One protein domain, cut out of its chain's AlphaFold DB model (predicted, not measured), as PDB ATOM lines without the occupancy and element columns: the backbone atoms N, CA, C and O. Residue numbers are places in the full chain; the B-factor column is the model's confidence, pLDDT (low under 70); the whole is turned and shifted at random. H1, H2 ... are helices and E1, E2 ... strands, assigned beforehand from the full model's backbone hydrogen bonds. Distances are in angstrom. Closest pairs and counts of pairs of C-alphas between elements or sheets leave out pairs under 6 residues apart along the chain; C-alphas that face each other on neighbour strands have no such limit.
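What this domain is: This is residues 45 to 142 of the 164 residues of the protein "SWIM-type domain-containing protein" of Schlesneria paludicola (UniProt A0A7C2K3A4). A twisted sheet of four strands, E1 to E4, with the helix H1 packed over one face, makes a two-layer head, and from the E1 edge of the sheet an arm made by H2 and H3 leads away. H2 begins beside the end of E1, and H3 folds back from H2 at a steep angle; residues 124 to 130 and 135 to 142 of this arm stick out free. The printed part has 98 residues, with four named strands followed by three named helices, in the order E1 E2 E3 E4 H1 H2 H3; the sheet has the same order, is antiparallel throughout, and the class is mixed, helices and strands. The whole is only just loose, close to compact, with a radius of gyration of the C-alphas of 15.5 A, and it is elongated, spanning 48 by 28 by 22 A.

Where its parts are: E1 is residues 52 to 58, 16.8 A long, beginning at C-alpha 52 (4.847, -35.711, -43.387). E2 is residues 61 to 68, 21.1 A, E3 residues 71 to 78, 22.8 A, and E4 residues 81 to 87, 14.8 A. H1 is residues 97 to 108, 16.1 A, beginning at C-alpha 97 (8.597, -41.340, -53.358). H2 is residues 116 to 123, 10.6 A. H3, residues 128 to 141, is 20.0 A long and ends at C-alpha 141 (10.941, -35.461, -22.805).

How they stand to each other: The sheet is a meander, each strand the antiparallel neighbour of the one before, and E1 and E2, E2 and E3, and E3 and E4 are hairpins. Within hydrogen-bond range are N 56 and O 63, 2.8 A, between E1 and E2; N 64 and O 75, 2.9 A, between E2 and E3; and N 76 and O 86, 2.8 A, between E3 and E4. E1 and E4 are the edge strands. H1 is on the sheet; its closest C-alphas to E3 are those of Thr 99 and Thr 75, 6.3 A apart. H2 only grazes the sheet, with its residues 116 to 120; the C-alphas of Leu 116 and Tyr 58 of E1 are the closest, 5.2 A apart. Residues 114 to 115 pair in parallel with residues 56 to 57 of E1. H2 and H3 are close but not clearly touching, with the C-alphas of Leu 123 and Leu 131 closest at 7.4 A. They run opposite ways at a steep tilt of 48 degrees. H3 is not on the sheet, and H1 is apart from both H2 and H3. In H1, H2 and H3 every O i to N i+4 pair is within hydrogen-bond range.

The domain as a whole: The two C-alphas farthest apart are those of Leu 93 and Pro 129, 48.0 A. The printed part has no cut, and no link is long. The mean pLDDT of the printed part is 95.8, and no printed residue is under 70.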
ATOM      1  N   GLU A  45       0.919 -38.041 -52.734       95.19
ATOM      2  CA  GLU A  45       0.276 -38.454 -51.477       95.19
ATOM      3  C   GLU A  45       0.890 -37.798 -50.220       95.19
ATOM      4  O   GLU A  45       0.202 -37.561 -49.225       95.19
ATOM      5  N   TYR A  46       2.188 -37.490 -50.256       96.75
ATOM      6  CA  TYR A  46       2.926 -36.973 -49.101       96.75
ATOM      7  C   TYR A  46       3.253 -35.486 -49.203       96.75
ATOM      8  O   TYR A  46       3.679 -34.898 -48.208       96.75
ATOM      9  N   ILE A  47       3.078 -34.872 -50.378       97.50
ATOM     10  CA  ILE A  47       3.415 -33.460 -50.576       97.50
ATOM     11  C   ILE A  47       2.519 -32.612 -49.677       97.50
ATOM     12  O   ILE A  47       1.297 -32.642 -49.799       97.50
ATOM     13  N   ASN A  48       3.148 -31.884 -48.754       96.69
ATOM     14  CA  ASN A  48       2.482 -31.052 -47.754       96.69
ATOM     15  C   ASN A  48       1.336 -31.753 -46.989       96.69
ATOM     16  O   ASN A  48       0.420 -31.100 -46.491       96.69
ATOM     17  N   SER A  49       1.379 -33.079 -46.847       97.12
ATOM     18  CA  SER A  49       0.296 -33.818 -46.198       97.12
ATOM     19  C   SER A  49       0.533 -33.992 -44.690       97.12
ATOM     20  O   SER A  49       1.678 -33.904 -44.223       97.12
ATOM     21  N   PRO A  50      -0.519 -34.288 -43.901       97.50
ATOM     22  CA  PRO A  50      -0.384 -34.630 -42.481       97.50
ATOM     23  C   PRO A  50       0.476 -35.875 -42.215       97.50
ATOM     24  O   PRO A  50       0.885 -36.101 -41.081       97.50
ATOM     25  N   LEU A  51       0.768 -36.677 -43.246       98.00
ATOM     26  CA  LEU A  51       1.642 -37.847 -43.148       98.00
ATOM     27  C   LEU A  51       3.129 -37.466 -43.120       98.00
ATOM     28  O   LEU A  51       3.957 -38.293 -42.752       98.00
ATOM     29  N   MET A  52       3.487 -36.236 -43.496       98.25
ATOM     30  CA  MET A  52       4.847 -35.711 -43.387       98.25
ATOM     31  C   MET A  52       4.946 -34.799 -42.166       98.25
ATOM     32  O   MET A  52       4.564 -33.626 -42.215       98.25
ATOM     33  N   ILE A  53       5.483 -35.336 -41.077       98.06
ATOM     34  CA  ILE A  53       5.580 -34.674 -39.775       98.06
ATOM     35  C   ILE A  53       7.035 -34.332 -39.433       98.06
ATOM     36  O   ILE A  53       7.973 -34.795 -40.084       98.06
ATOM     37  N   ARG A  54       7.228 -33.521 -38.383       97.06
ATOM     38  CA  ARG A  54       8.559 -33.132 -37.868       97.06
ATOM     39  C   ARG A  54       9.470 -32.563 -38.971       97.06
ATOM     40  O   ARG A  54      10.637 -32.929 -39.081       97.06
ATOM     41  N   ARG A  55       8.903 -31.690 -39.811       98.31
ATOM     42  CA  ARG A  55       9.599 -31.033 -40.925       98.31
ATOM     43  C   ARG A  55      10.608 -30.032 -40.374       98.31
ATOM     44  O   ARG A  55      10.235 -29.064 -39.711       98.31
ATOM     45  N   LEU A  56      11.878 -30.273 -40.652       98.38
ATOM     46  CA  LEU A  56      12.996 -29.482 -40.155       98.38
ATOM     47  C   LEU A  56      13.899 -29.086 -41.312       98.38
ATOM     48  O   LEU A  56      14.200 -29.894 -42.196       98.38
ATOM     49  N   ARG A  57      14.371 -27.845 -41.277       98.31
ATOM     50  CA  ARG A  57      15.489 -27.387 -42.090       98.31
ATOM     51  C   ARG A  57      16.652 -27.072 -41.167       98.31
ATOM     52  O   ARG A  57      16.517 -26.289 -40.235       98.31
ATOM     53  N   TYR A  58      17.818 -27.618 -41.479       97.75
ATOM     54  CA  TYR A  58      19.068 -27.219 -40.851       97.75
ATOM     55  C   TYR A  58      20.105 -26.919 -41.927       97.75
ATOM     56  O   TYR A  58      20.546 -27.808 -42.662       97.75
ATOM     57  N   ARG A  59      20.492 -25.644 -42.046       95.12
ATOM     58  CA  ARG A  59      21.369 -25.145 -43.117       95.12
ATOM     59  C   ARG A  59      20.801 -25.500 -44.504       95.12
ATOM     60  O   ARG A  59      19.757 -24.975 -44.894       95.12
ATOM     61  N   ASN A  60      21.468 -26.406 -45.223       96.31
ATOM     62  CA  ASN A  60      21.078 -26.883 -46.554       96.31
ATOM     63  C   ASN A  60      20.518 -28.311 -46.525       96.31
ATOM     64  O   ASN A  60      20.466 -28.957 -47.569       96.31
ATOM     65  N   THR A  61      20.146 -28.823 -45.355       98.06
ATOM     66  CA  THR A  61      19.543 -30.146 -45.194       98.06
ATOM     67  C   THR A  61      18.093 -29.989 -44.765       98.06
ATOM     68  O   THR A  61      17.786 -29.239 -43.839       98.06
ATOM     69  N   LEU A  62      17.215 -30.710 -45.448       98.38
ATOM     70  CA  LEU A  62      15.820 -30.904 -45.092       98.38
ATOM     71  C   LEU A  62      15.691 -32.280 -44.462       98.38
ATOM     72  O   LEU A  62      16.262 -33.239 -44.983       98.38
ATOM     73  N   SER A  63      14.912 -32.389 -43.398       98.50
ATOM     74  CA  SER A  63      14.551 -33.672 -42.811       98.50
ATOM     75  C   SER A  63      13.080 -33.698 -42.435       98.50
ATOM     76  O   SER A  63      12.522 -32.687 -42.010       98.50
ATOM     77  N   ALA A  64      12.461 -34.863 -42.557       98.44
ATOM     78  CA  ALA A  64      11.126 -35.106 -42.041       98.44
ATOM     79  C   ALA A  64      10.968 -36.567 -41.623       98.44
ATOM     80  O   ALA A  64      11.712 -37.456 -42.055       98.44
ATOM     81  N   THR A  65       9.942 -36.806 -40.819       98.38
ATOM     82  CA  THR A  65       9.415 -38.135 -40.546       98.38
ATOM     83  C   THR A  65       8.175 -38.337 -41.409       98.38
ATOM     84  O   THR A  65       7.250 -37.529 -41.362       98.38
ATOM     85  N   ILE A  66       8.146 -39.403 -42.205       98.12
ATOM     86  CA  ILE A  66       7.010 -39.729 -43.068       98.12
ATOM     87  C   ILE A  66       6.315 -40.985 -42.553       98.12
ATOM     88  O   ILE A  66       6.940 -42.031 -42.397       98.12
ATOM     89  N   LEU A  67       5.013 -40.865 -42.309       97.75
ATOM     90  CA  LEU A  67       4.117 -41.955 -41.942       97.75
ATOM     91  C   LEU A  67       3.694 -42.683 -43.220       97.75
ATOM     92  O   LEU A  67       2.770 -42.263 -43.916       97.75
ATOM     93  N   GLY A  68       4.432 -43.730 -43.575       93.88
ATOM     94  CA  GLY A  68       4.126 -44.562 -44.729       93.88
ATOM     95  C   GLY A  68       3.237 -45.752 -44.374       93.88
ATOM     96  O   GLY A  68       2.997 -46.061 -43.212       93.88
ATOM     97  N   ASN A  69       2.787 -46.468 -45.404       90.50
ATOM     98  CA  ASN A  69       1.855 -47.591 -45.237       90.50
ATOM     99  C   ASN A  69       2.441 -48.765 -44.441       90.50
ATOM    100  O   ASN A  69       1.691 -49.519 -43.835       90.50
ATOM    101  N   TYR A  70       3.766 -48.929 -44.465       90.50
ATOM    102  CA  TYR A  70       4.468 -50.055 -43.842       90.50
ATOM    103  C   TYR A  70       5.431 -49.612 -42.736       90.50
ATOM    104  O   TYR A  70       6.309 -50.378 -42.355       90.50
ATOM    105  N   GLY A  71       5.331 -48.368 -42.258       95.25
ATOM    106  CA  GLY A  71       6.183 -47.887 -41.175       95.25
ATOM    107  C   GLY A  71       6.454 -46.390 -41.196       95.25
ATOM    108  O   GLY A  71       5.933 -45.632 -42.018       95.25
ATOM    109  N   VAL A  72       7.300 -45.977 -40.258       97.06
ATOM    110  CA  VAL A  72       7.720 -44.590 -40.068       97.06
ATOM    111  C   VAL A  72       9.110 -44.413 -40.664       97.06
ATOM    112  O   VAL A  72      10.056 -45.084 -40.263       97.06
ATOM    113  N   TYR A  73       9.246 -43.499 -41.624       97.31
ATOM    114  CA  TYR A  73      10.488 -43.320 -42.366       97.31
ATOM    115  C   TYR A  73      11.138 -41.978 -42.065       97.31
ATOM    116  O   TYR A  73      10.535 -40.921 -42.274       97.31
ATOM    117  N   ARG A  74      12.402 -42.000 -41.636       97.56
ATOM    118  CA  ARG A  74      13.231 -40.794 -41.579       97.56
ATOM    119  C   ARG A  74      13.735 -40.510 -42.985       97.56
ATOM    120  O   ARG A  74      14.297 -41.389 -43.634       97.56
ATOM    121  N   THR A  75      13.500 -39.293 -43.457       98.00
ATOM    122  CA  THR A  75      13.841 -38.873 -44.819       98.00
ATOM    123  C   THR A  75      14.637 -37.586 -44.767       98.00
ATOM    124  O   THR A  75      14.250 -36.656 -44.062       98.00
ATOM    125  N   GLU A  76      15.722 -37.527 -45.531       98.19
ATOM    126  CA  GLU A  76      16.608 -36.377 -45.624       98.19
ATOM    127  C   GLU A  76      16.909 -36.040 -47.083       98.19
ATOM    128  O   GLU A  76      17.117 -36.926 -47.913       98.19
ATOM    129  N   VAL A  77      16.938 -34.748 -47.403       97.75
ATOM    130  CA  VAL A  77      17.297 -34.233 -48.732       97.75
ATOM    131  C   VAL A  77      18.207 -33.027 -48.563       97.75
ATOM    132  O   VAL A  77      17.927 -32.130 -47.765       97.75
ATOM    133  N   ARG A  78      19.282 -32.958 -49.349       96.94
ATOM    134  CA  ARG A  78      20.134 -31.770 -49.399       96.94
ATOM    135  C   ARG A  78      19.667 -30.796 -50.484       96.94
ATOM    136  O   ARG A  78      19.577 -31.145 -51.659       96.94
ATOM    137  N   ILE A  79      19.429 -29.545 -50.100       94.81
ATOM    138  CA  ILE A  79      19.016 -28.467 -51.008       94.81
ATOM    139  C   ILE A  79      20.094 -28.271 -52.085       94.81
ATOM    140  O   ILE A  79      21.284 -28.144 -51.778       94.81
ATOM    141  N   GLY A  80      19.670 -28.278 -53.352       92.00
ATOM    142  CA  GLY A  80      20.543 -28.152 -54.523       92.00
ATOM    143  C   GLY A  80      21.383 -29.393 -54.852       92.00
ATOM    144  O   GLY A  80      22.176 -29.341 -55.787       92.00
ATOM    145  N   LYS A  81      21.244 -30.492 -54.095       91.62
ATOM    146  CA  LYS A  81      21.957 -31.765 -54.314       91.62
ATOM    147  C   LYS A  81      20.999 -32.950 -54.128       91.62
ATOM    148  O   LYS A  81      21.071 -33.628 -53.101       91.62
ATOM    149  N   PRO A  82      20.064 -33.176 -55.073       78.19
ATOM    150  CA  PRO A  82      19.038 -34.217 -54.951       78.19
ATOM    151  C   PRO A  82      19.614 -35.642 -54.952       78.19
ATOM    152  O   PRO A  82      18.983 -36.557 -54.433       78.19
ATOM    153  N   ASP A  83      20.825 -35.820 -55.481       85.94
ATOM    154  CA  ASP A  83      21.629 -37.043 -55.393       85.94
ATOM    155  C   ASP A  83      22.042 -37.376 -53.949       85.94
ATOM    156  O   ASP A  83      22.241 -38.540 -53.605       85.94
ATOM    157  N   LYS A  84      22.122 -36.363 -53.078       91.62
ATOM    158  CA  LYS A  84      22.427 -36.499 -51.649       91.62
ATOM    159  C   LYS A  84      21.149 -36.507 -50.820       91.62
ATOM    160  O   LYS A  84      20.900 -35.602 -50.020       91.62
ATOM    161  N   ALA A  85      20.347 -37.537 -51.039       95.19
ATOM    162  CA  ALA A  85      19.162 -37.828 -50.251       95.19
ATOM    163  C   ALA A  85      19.326 -39.162 -49.510       95.19
ATOM    164  O   ALA A  85      20.086 -40.027 -49.945       95.19
ATOM    165  N   ALA A  86      18.583 -39.341 -48.423       96.50
ATOM    166  CA  ALA A  86      18.501 -40.590 -47.676       96.50
ATOM    167  C   ALA A  86      17.062 -40.825 -47.204       96.50
ATOM    168  O   ALA A  86      16.314 -39.882 -46.948       96.50
ATOM    169  N   CYS A  87      16.650 -42.083 -47.109       96.94
ATOM    170  CA  CYS A  87      15.347 -42.463 -46.579       96.94
ATOM    171  C   CYS A  87      15.443 -43.870 -46.005       96.94
ATOM    172  O   CYS A  87      16.006 -44.745 -46.652       96.94
ATOM    173  N   THR A  88      14.855 -44.095 -44.833       97.00
ATOM    174  CA  THR A  88      14.838 -45.420 -44.193       97.00
ATOM    175  C   THR A  88      13.758 -46.355 -44.752       97.00
ATOM    176  O   THR A  88      13.529 -47.425 -44.202       97.00
ATOM    177  N   CYS A  89      13.048 -45.971 -45.821       95.69
ATOM    178  CA  CYS A  89      12.041 -46.841 -46.424       95.69
ATOM    179  C   CYS A  89      12.682 -48.000 -47.208       95.69
ATOM    180  O   CYS A  89      13.685 -47.774 -47.884       95.69
ATOM    181  N   PRO A  90      12.056 -49.189 -47.249       94.44
ATOM    182  CA  PRO A  90      12.608 -50.375 -47.917       94.44
ATOM    183  C   PRO A  90      12.476 -50.338 -49.454       94.44
ATOM    184  O   PRO A  90      12.451 -51.372 -50.111       94.44
ATOM    185  N   SER A  91      12.295 -49.160 -50.060       91.44
ATOM    186  CA  SER A  91      12.076 -49.050 -51.503       91.44
ATOM    187  C   SER A  91      13.385 -49.221 -52.268       91.44
ATOM    188  O   SER A  91      14.318 -48.451 -52.072       91.44
ATOM    189  N   GLU A  92      13.403 -50.152 -53.220       88.88
ATOM    190  CA  GLU A  92      14.539 -50.360 -54.134       88.88
ATOM    191  C   GLU A  92      14.651 -49.279 -55.227       88.88
ATOM    192  O   GLU A  92      15.654 -49.192 -55.932       88.88
ATOM    193  N   LEU A  93      13.627 -48.431 -55.386       88.31
ATOM    194  CA  LEU A  93      13.624 -47.347 -56.364       88.31
ATOM    195  C   LEU A  93      14.197 -46.068 -55.747       88.31
ATOM    196  O   LEU A  93      13.616 -45.515 -54.809       88.31
ATOM    197  N   TRP A  94      15.279 -45.551 -56.336       88.69
ATOM    198  CA  TRP A  94      15.922 -44.311 -55.905       88.69
ATOM    199  C   TRP A  94      15.933 -43.235 -57.007       88.69
ATOM    200  O   TRP A  94      16.330 -43.540 -58.131       88.69
ATOM    201  N   PRO A  95      15.535 -41.979 -56.721       91.88
ATOM    202  CA  PRO A  95      15.000 -41.479 -55.453       91.88
ATOM    203  C   PRO A  95      13.591 -42.021 -55.153       91.88
ATOM    204  O   PRO A  95      12.701 -42.011 -56.010       91.88
ATOM    205  N   CYS A  96      13.372 -42.471 -53.915       94.94
ATOM    206  CA  CYS A  96      12.076 -43.001 -53.501       94.94
ATOM    207  C   CYS A  96      10.987 -41.911 -53.494       94.94
ATOM    208  O   CYS A  96      11.251 -40.707 -53.553       94.94
ATOM    209  N   LYS A  97       9.711 -42.308 -53.398       95.38
ATOM    210  CA  LYS A  97       8.597 -41.340 -53.358       95.38
ATOM    211  C   LYS A  97       8.697 -40.350 -52.185       95.38
ATOM    212  O   LYS A  97       8.270 -39.212 -52.330       95.38
ATOM    213  N   HIS A  98       9.294 -40.755 -51.064       97.31
ATOM    214  CA  HIS A  98       9.427 -39.931 -49.860       97.31
ATOM    215  C   HIS A  98      10.430 -38.787 -50.032       97.31
ATOM    216  O   HIS A  98      10.127 -37.654 -49.668       97.31
ATOM    217  N   THR A  99      11.599 -39.047 -50.626       97.00
ATOM    218  CA  THR A  99      12.600 -37.999 -50.890       97.00
ATOM    219  C   THR A  99      12.092 -37.006 -51.924       97.00
ATOM    220  O   THR A  99      12.237 -35.798 -51.735       97.00
ATOM    221  N   ARG A 100      11.407 -37.493 -52.968       95.75
ATOM    222  CA  ARG A 100      10.740 -36.633 -53.958       95.75
ATOM    223  C   ARG A 100       9.647 -35.775 -53.320       95.75
ATOM    224  O   ARG A 100       9.614 -34.573 -53.559       95.75
ATOM    225  N   ALA A 101       8.813 -36.356 -52.457       97.19
ATOM    226  CA  ALA A 101       7.787 -35.609 -51.735       97.19
ATOM    227  C   ALA A 101       8.377 -34.557 -50.783       97.19
ATOM    228  O   ALA A 101       7.856 -33.446 -50.713       97.19
ATOM    229  N   LEU A 102       9.464 -34.876 -50.071       97.88
ATOM    230  CA  LEU A 102      10.143 -33.934 -49.175       97.88
ATOM    231  C   LEU A 102      10.720 -32.742 -49.949       97.88
ATOM    232  O   LEU A 102      10.512 -31.597 -49.550       97.88
ATOM    233  N   ALA A 103      11.391 -33.006 -51.073       96.94
ATOM    234  CA  ALA A 103      11.919 -31.962 -51.947       96.94
ATOM    235  C   ALA A 103      10.797 -31.070 -52.507       96.94
ATOM    236  O   ALA A 103      10.878 -29.849 -52.401       96.94
ATOM    237  N   ALA A 104       9.725 -31.679 -53.021       96.81
ATOM    238  CA  ALA A 104       8.581 -30.948 -53.560       96.81
ATOM    239  C   ALA A 104       7.840 -30.135 -52.484       96.81
ATOM    240  O   ALA A 104       7.411 -29.016 -52.745       96.81
ATOM    241  N   THR A 105       7.732 -30.658 -51.256       98.31
ATOM    242  CA  THR A 105       7.127 -29.921 -50.133       98.31
ATOM    243  C   THR A 105       7.957 -28.697 -49.767       98.31
ATOM    244  O   THR A 105       7.388 -27.651 -49.492       98.31
ATOM    245  N   TRP A 106       9.288 -28.791 -49.793       97.81
ATOM    246  CA  TRP A 106      10.147 -27.628 -49.564       97.81
ATOM    247  C   TRP A 106      10.029 -26.578 -50.672       97.81
ATOM    248  O   TRP A 106      10.010 -25.388 -50.381       97.81
ATOM    249  N   GLU A 107       9.946 -27.005 -51.930       96.88
ATOM    250  CA  GLU A 107       9.814 -26.088 -53.065       96.88
ATOM    251  C   GLU A 107       8.477 -25.332 -53.050       96.88
ATOM    252  O   GLU A 107       8.441 -24.141 -53.350       96.88
ATOM    253  N   GLN A 108       7.392 -26.010 -52.673       97.69
ATOM    254  CA  GLN A 108       6.037 -25.451 -52.704       97.69
ATOM    255  C   GLN A 108       5.631 -24.764 -51.392       97.69
ATOM    256  O   GLN A 108       4.859 -23.810 -51.423       97.69
ATOM    257  N   HIS A 109       6.128 -25.259 -50.255       97.94
ATOM    258  CA  HIS A 109       5.688 -24.882 -48.907       97.94
ATOM    259  C   HIS A 109       6.858 -24.781 -47.902       97.94
ATOM    260  O   HIS A 109       6.849 -25.456 -46.857       97.94
ATOM    261  N   PRO A 110       7.902 -23.975 -48.190       97.31
ATOM    262  CA  PRO A 110       9.082 -23.864 -47.329       97.31
ATOM    263  C   PRO A 110       8.756 -23.363 -45.914       97.31
ATOM    264  O   PRO A 110       9.440 -23.727 -44.959       97.31
ATOM    265  N   GLU A 111       7.690 -22.580 -45.753       97.44
ATOM    266  CA  GLU A 111       7.205 -22.045 -44.477       97.44
ATOM    267  C   GLU A 111       6.728 -23.123 -43.495       97.44
ATOM    268  O   GLU A 111       6.625 -22.869 -42.297       97.44
ATOM    269  N   THR A 112       6.450 -24.334 -43.984       97.88
ATOM    270  CA  THR A 112       6.008 -25.455 -43.139       97.88
ATOM    271  C   THR A 112       7.155 -26.161 -42.415       97.88
ATOM    272  O   THR A 112       6.915 -27.062 -41.607       97.88
ATOM    273  N   PHE A 113       8.401 -25.778 -42.699       98.38
ATOM    274  CA  PHE A 113       9.590 -26.314 -42.050       98.38
ATOM    275  C   PHE A 113      10.004 -25.421 -40.888       98.38
ATOM    276  O   PHE A 113      10.147 -24.209 -41.038       98.38
ATOM    277  N   LEU A 114      10.295 -26.035 -39.742       98.12
ATOM    278  CA  LEU A 114      10.978 -25.327 -38.669       98.12
ATOM    279  C   LEU A 114      12.446 -25.106 -39.068       98.12
ATOM    280  O   LEU A 114      13.173 -26.068 -39.336       98.12
ATOM    281  N   ASP A 115      12.886 -23.846 -39.091       97.81
ATOM    282  CA  ASP A 115      14.293 -23.495 -39.287       97.81
ATOM    283  C   ASP A 115      15.070 -23.704 -37.982       97.81
ATOM    284  O   ASP A 115      15.026 -22.896 -37.049       97.81
ATOM    285  N   LEU A 116      15.789 -24.823 -37.922       97.00
ATOM    286  CA  LEU A 116      16.575 -25.196 -36.759       97.00
ATOM    287  C   LEU A 116      17.750 -24.236 -36.538       97.00
ATOM    288  O   LEU A 116      18.111 -23.998 -35.391       97.00
ATOM    289  N   GLN A 117      18.343 -23.670 -37.596       96.44
ATOM    290  CA  GLN A 117      19.454 -22.728 -37.436       96.44
ATOM    291  C   GLN A 117      18.959 -21.432 -36.786       96.44
ATOM    292  O   GLN A 117      19.550 -20.999 -35.804       96.44
ATOM    293  N   ALA A 118      17.834 -20.885 -37.253       95.81
ATOM    294  CA  ALA A 118      17.238 -19.691 -36.650       95.81
ATOM    295  C   ALA A 118      16.838 -19.921 -35.180       95.81
ATOM    296  O   ALA A 118      17.042 -19.057 -34.324       95.81
ATOM    297  N   TRP A 119      16.306 -21.107 -34.864       95.12
ATOM    298  CA  TRP A 119      16.011 -21.470 -33.480       95.12
ATOM    299  C   TRP A 119      17.282 -21.563 -32.623       95.12
ATOM    300  O   TRP A 119      17.314 -20.990 -31.535       95.12
ATOM    301  N   LEU A 120      18.348 -22.207 -33.114       94.81
ATOM    302  CA  LEU A 120      19.639 -22.276 -32.417       94.81
ATOM    303  C   LEU A 120      20.250 -20.885 -32.195       94.81
ATOM    304  O   LEU A 120      20.757 -20.610 -31.108       94.81
ATOM    305  N   ASP A 121      20.143 -19.990 -33.174       95.19
ATOM    306  CA  ASP A 121      20.619 -18.611 -33.049       95.19
ATOM    307  C   ASP A 121      19.846 -17.860 -31.947       95.19
ATOM    308  O   ASP A 121      20.437 -17.108 -31.171       95.19
ATOM    309  N   SER A 122      18.544 -18.133 -31.785       94.69
ATOM    310  CA  SER A 122      17.750 -17.594 -30.668       94.69
ATOM    311  C   SER A 122      18.162 -18.150 -29.296       94.69
ATOM    312  O   SER A 122      17.979 -17.490 -28.273       94.69
ATOM    313  N   LEU A 123      18.740 -19.357 -29.247       94.56
ATOM    314  CA  LEU A 123      19.275 -19.924 -28.008       94.56
ATOM    315  C   LEU A 123      20.608 -19.280 -27.620       94.56
ATOM    316  O   LEU A 123      20.913 -19.212 -26.430       94.56
ATOM    317  N   ALA A 124      21.372 -18.755 -28.581       93.88
ATOM    318  CA  ALA A 124      22.656 -18.109 -28.312       93.88
ATOM    319  C   ALA A 124      22.533 -16.861 -27.418       93.88
ATOM    320  O   ALA A 124      23.505 -16.465 -26.779       93.88
ATOM    321  N   THR A 125      21.343 -16.257 -27.330       95.31
ATOM    322  CA  THR A 125      21.084 -15.105 -26.452       95.31
ATOM    323  C   THR A 125      20.718 -15.502 -25.019       95.31
ATOM    324  O   THR A 125      20.533 -14.623 -24.178       95.31
ATOM    325  N   LYS A 126      20.553 -16.799 -24.726       96.44
ATOM    326  CA  LYS A 126      20.191 -17.289 -23.389       96.44
ATOM    327  C   LYS A 126      21.422 -17.458 -22.512       96.44
ATOM    328  O   LYS A 126      22.511 -17.792 -22.977       96.44
ATOM    329  N   SER A 127      21.236 -17.284 -21.208       97.44
ATOM    330  CA  SER A 127      22.293 -17.565 -20.242       97.44
ATOM    331  C   SER A 127      22.566 -19.072 -20.143       97.44
ATOM    332  O   SER A 127      21.687 -19.909 -20.363       97.44
ATOM    333  N   LYS A 128      23.789 -19.444 -19.749       97.56
ATOM    334  CA  LYS A 128      24.160 -20.853 -19.532       97.56
ATOM    335  C   LYS A 128      23.191 -21.598 -18.589       97.56
ATOM    336  O   LYS A 128      22.813 -22.714 -18.940       97.56
ATOM    337  N   PRO A 129      22.752 -21.039 -17.440       97.81
ATOM    338  CA  PRO A 129      21.772 -21.709 -16.581       97.81
ATOM    339  C   PRO A 129      20.435 -21.993 -17.278       97.81
ATOM    340  O   PRO A 129      19.862 -23.066 -17.092       97.81
ATOM    341  N   GLU A 130      19.945 -21.073 -18.111       97.25
ATOM    342  CA  GLU A 130      18.706 -21.277 -18.873       97.25
ATOM    343  C   GLU A 130      18.865 -22.361 -19.939       97.25
ATOM    344  O   GLU A 130      17.966 -23.184 -20.110       97.25
ATOM    345  N   LEU A 131      20.011 -22.396 -20.623       97.38
ATOM    346  CA  LEU A 131      20.322 -23.443 -21.596       97.38
ATOM    347  C   LEU A 131      20.371 -24.824 -20.940       97.38
ATOM    348  O   LEU A 131      19.753 -25.756 -21.443       97.38
ATOM    349  N   LEU A 132      21.036 -24.952 -19.788       96.81
ATOM    350  CA  LEU A 132      21.079 -26.213 -19.040       96.81
ATOM    351  C   LEU A 132      19.682 -26.663 -18.598       96.81
ATOM    352  O   LEU A 132      19.365 -27.847 -18.689       96.81
ATOM    353  N   LYS A 133      18.826 -25.725 -18.178       97.06
ATOM    354  CA  LYS A 133      17.430 -26.025 -17.840       97.06
ATOM    355  C   LYS A 133      16.657 -26.560 -19.052       97.06
ATOM    356  O   LYS A 133      15.960 -27.560 -18.916       97.06
ATOM    357  N   LEU A 134      16.791 -25.923 -20.217       95.81
ATOM    358  CA  LEU A 134      16.138 -26.371 -21.454       95.81
ATOM    359  C   LEU A 134      16.636 -27.752 -21.893       95.81
ATOM    360  O   LEU A 134      15.821 -28.616 -22.201       95.81
ATOM    361  N   ILE A 135      17.950 -27.985 -21.858       94.62
ATOM    362  CA  ILE A 135      18.546 -29.289 -22.180       94.62
ATOM    363  C   ILE A 135      18.014 -30.369 -21.232       94.62
ATOM    364  O   ILE A 135      17.612 -31.431 -21.692       94.62
ATOM    365  N   GLY A 136      17.930 -30.084 -19.928       95.69
ATOM    366  CA  GLY A 136      17.339 -31.009 -18.957       95.69
ATOM    367  C   GLY A 136      15.872 -31.331 -19.259       95.69
ATOM    368  O   GLY A 136      15.466 -32.487 -19.181       95.69
ATOM    369  N   GLN A 137      15.078 -30.338 -19.668       96.31
ATOM    370  CA  GLN A 137      13.687 -30.558 -20.083       96.31
ATOM    371  C   GLN A 137      13.584 -31.400 -21.361       96.31
ATOM    372  O   GLN A 137      12.714 -32.264 -21.446       96.31
ATOM    373  N   MET A 138      14.472 -31.182 -22.334       94.69
ATOM    374  CA  MET A 138      14.530 -31.985 -23.558       94.69
ATOM    375  C   MET A 138      14.922 -33.436 -23.262       94.69
ATOM    376  O   MET A 138      14.266 -34.344 -23.761       94.69
ATOM    377  N   ALA A 139      15.924 -33.651 -22.407       94.50
ATOM    378  CA  ALA A 139      16.363 -34.983 -21.996       94.50
ATOM    379  C   ALA A 139      15.257 -35.764 -21.267       94.50
ATOM    380  O   ALA A 139      15.100 -36.956 -21.488       94.50
ATOM    381  N   LEU A 140      14.454 -35.097 -20.433       95.00
ATOM    382  CA  LEU A 140      13.303 -35.733 -19.783       95.00
ATOM    383  C   LEU A 140      12.177 -36.072 -20.769       95.00
ATOM    384  O   LEU A 140      11.468 -37.053 -20.570       95.00
ATOM    385  N   ALA A 141      11.987 -35.253 -21.806       94.88
ATOM    386  CA  ALA A 141      10.941 -35.461 -22.805       94.88
ATOM    387  C   ALA A 141      11.305 -36.529 -23.852       94.88
ATOM    388  O   ALA A 141      10.409 -37.180 -24.381       94.88
ATOM    389  N   ALA A 142      12.595 -36.681 -24.155       92.44
ATOM    390  CA  ALA A 142      13.130 -37.647 -25.108       92.44
ATOM    391  C   ALA A 142      14.458 -38.227 -24.579       92.44
ATOM    392  O   ALA A 142      15.532 -37.801 -25.028       92.44
TER     393      ALA A 142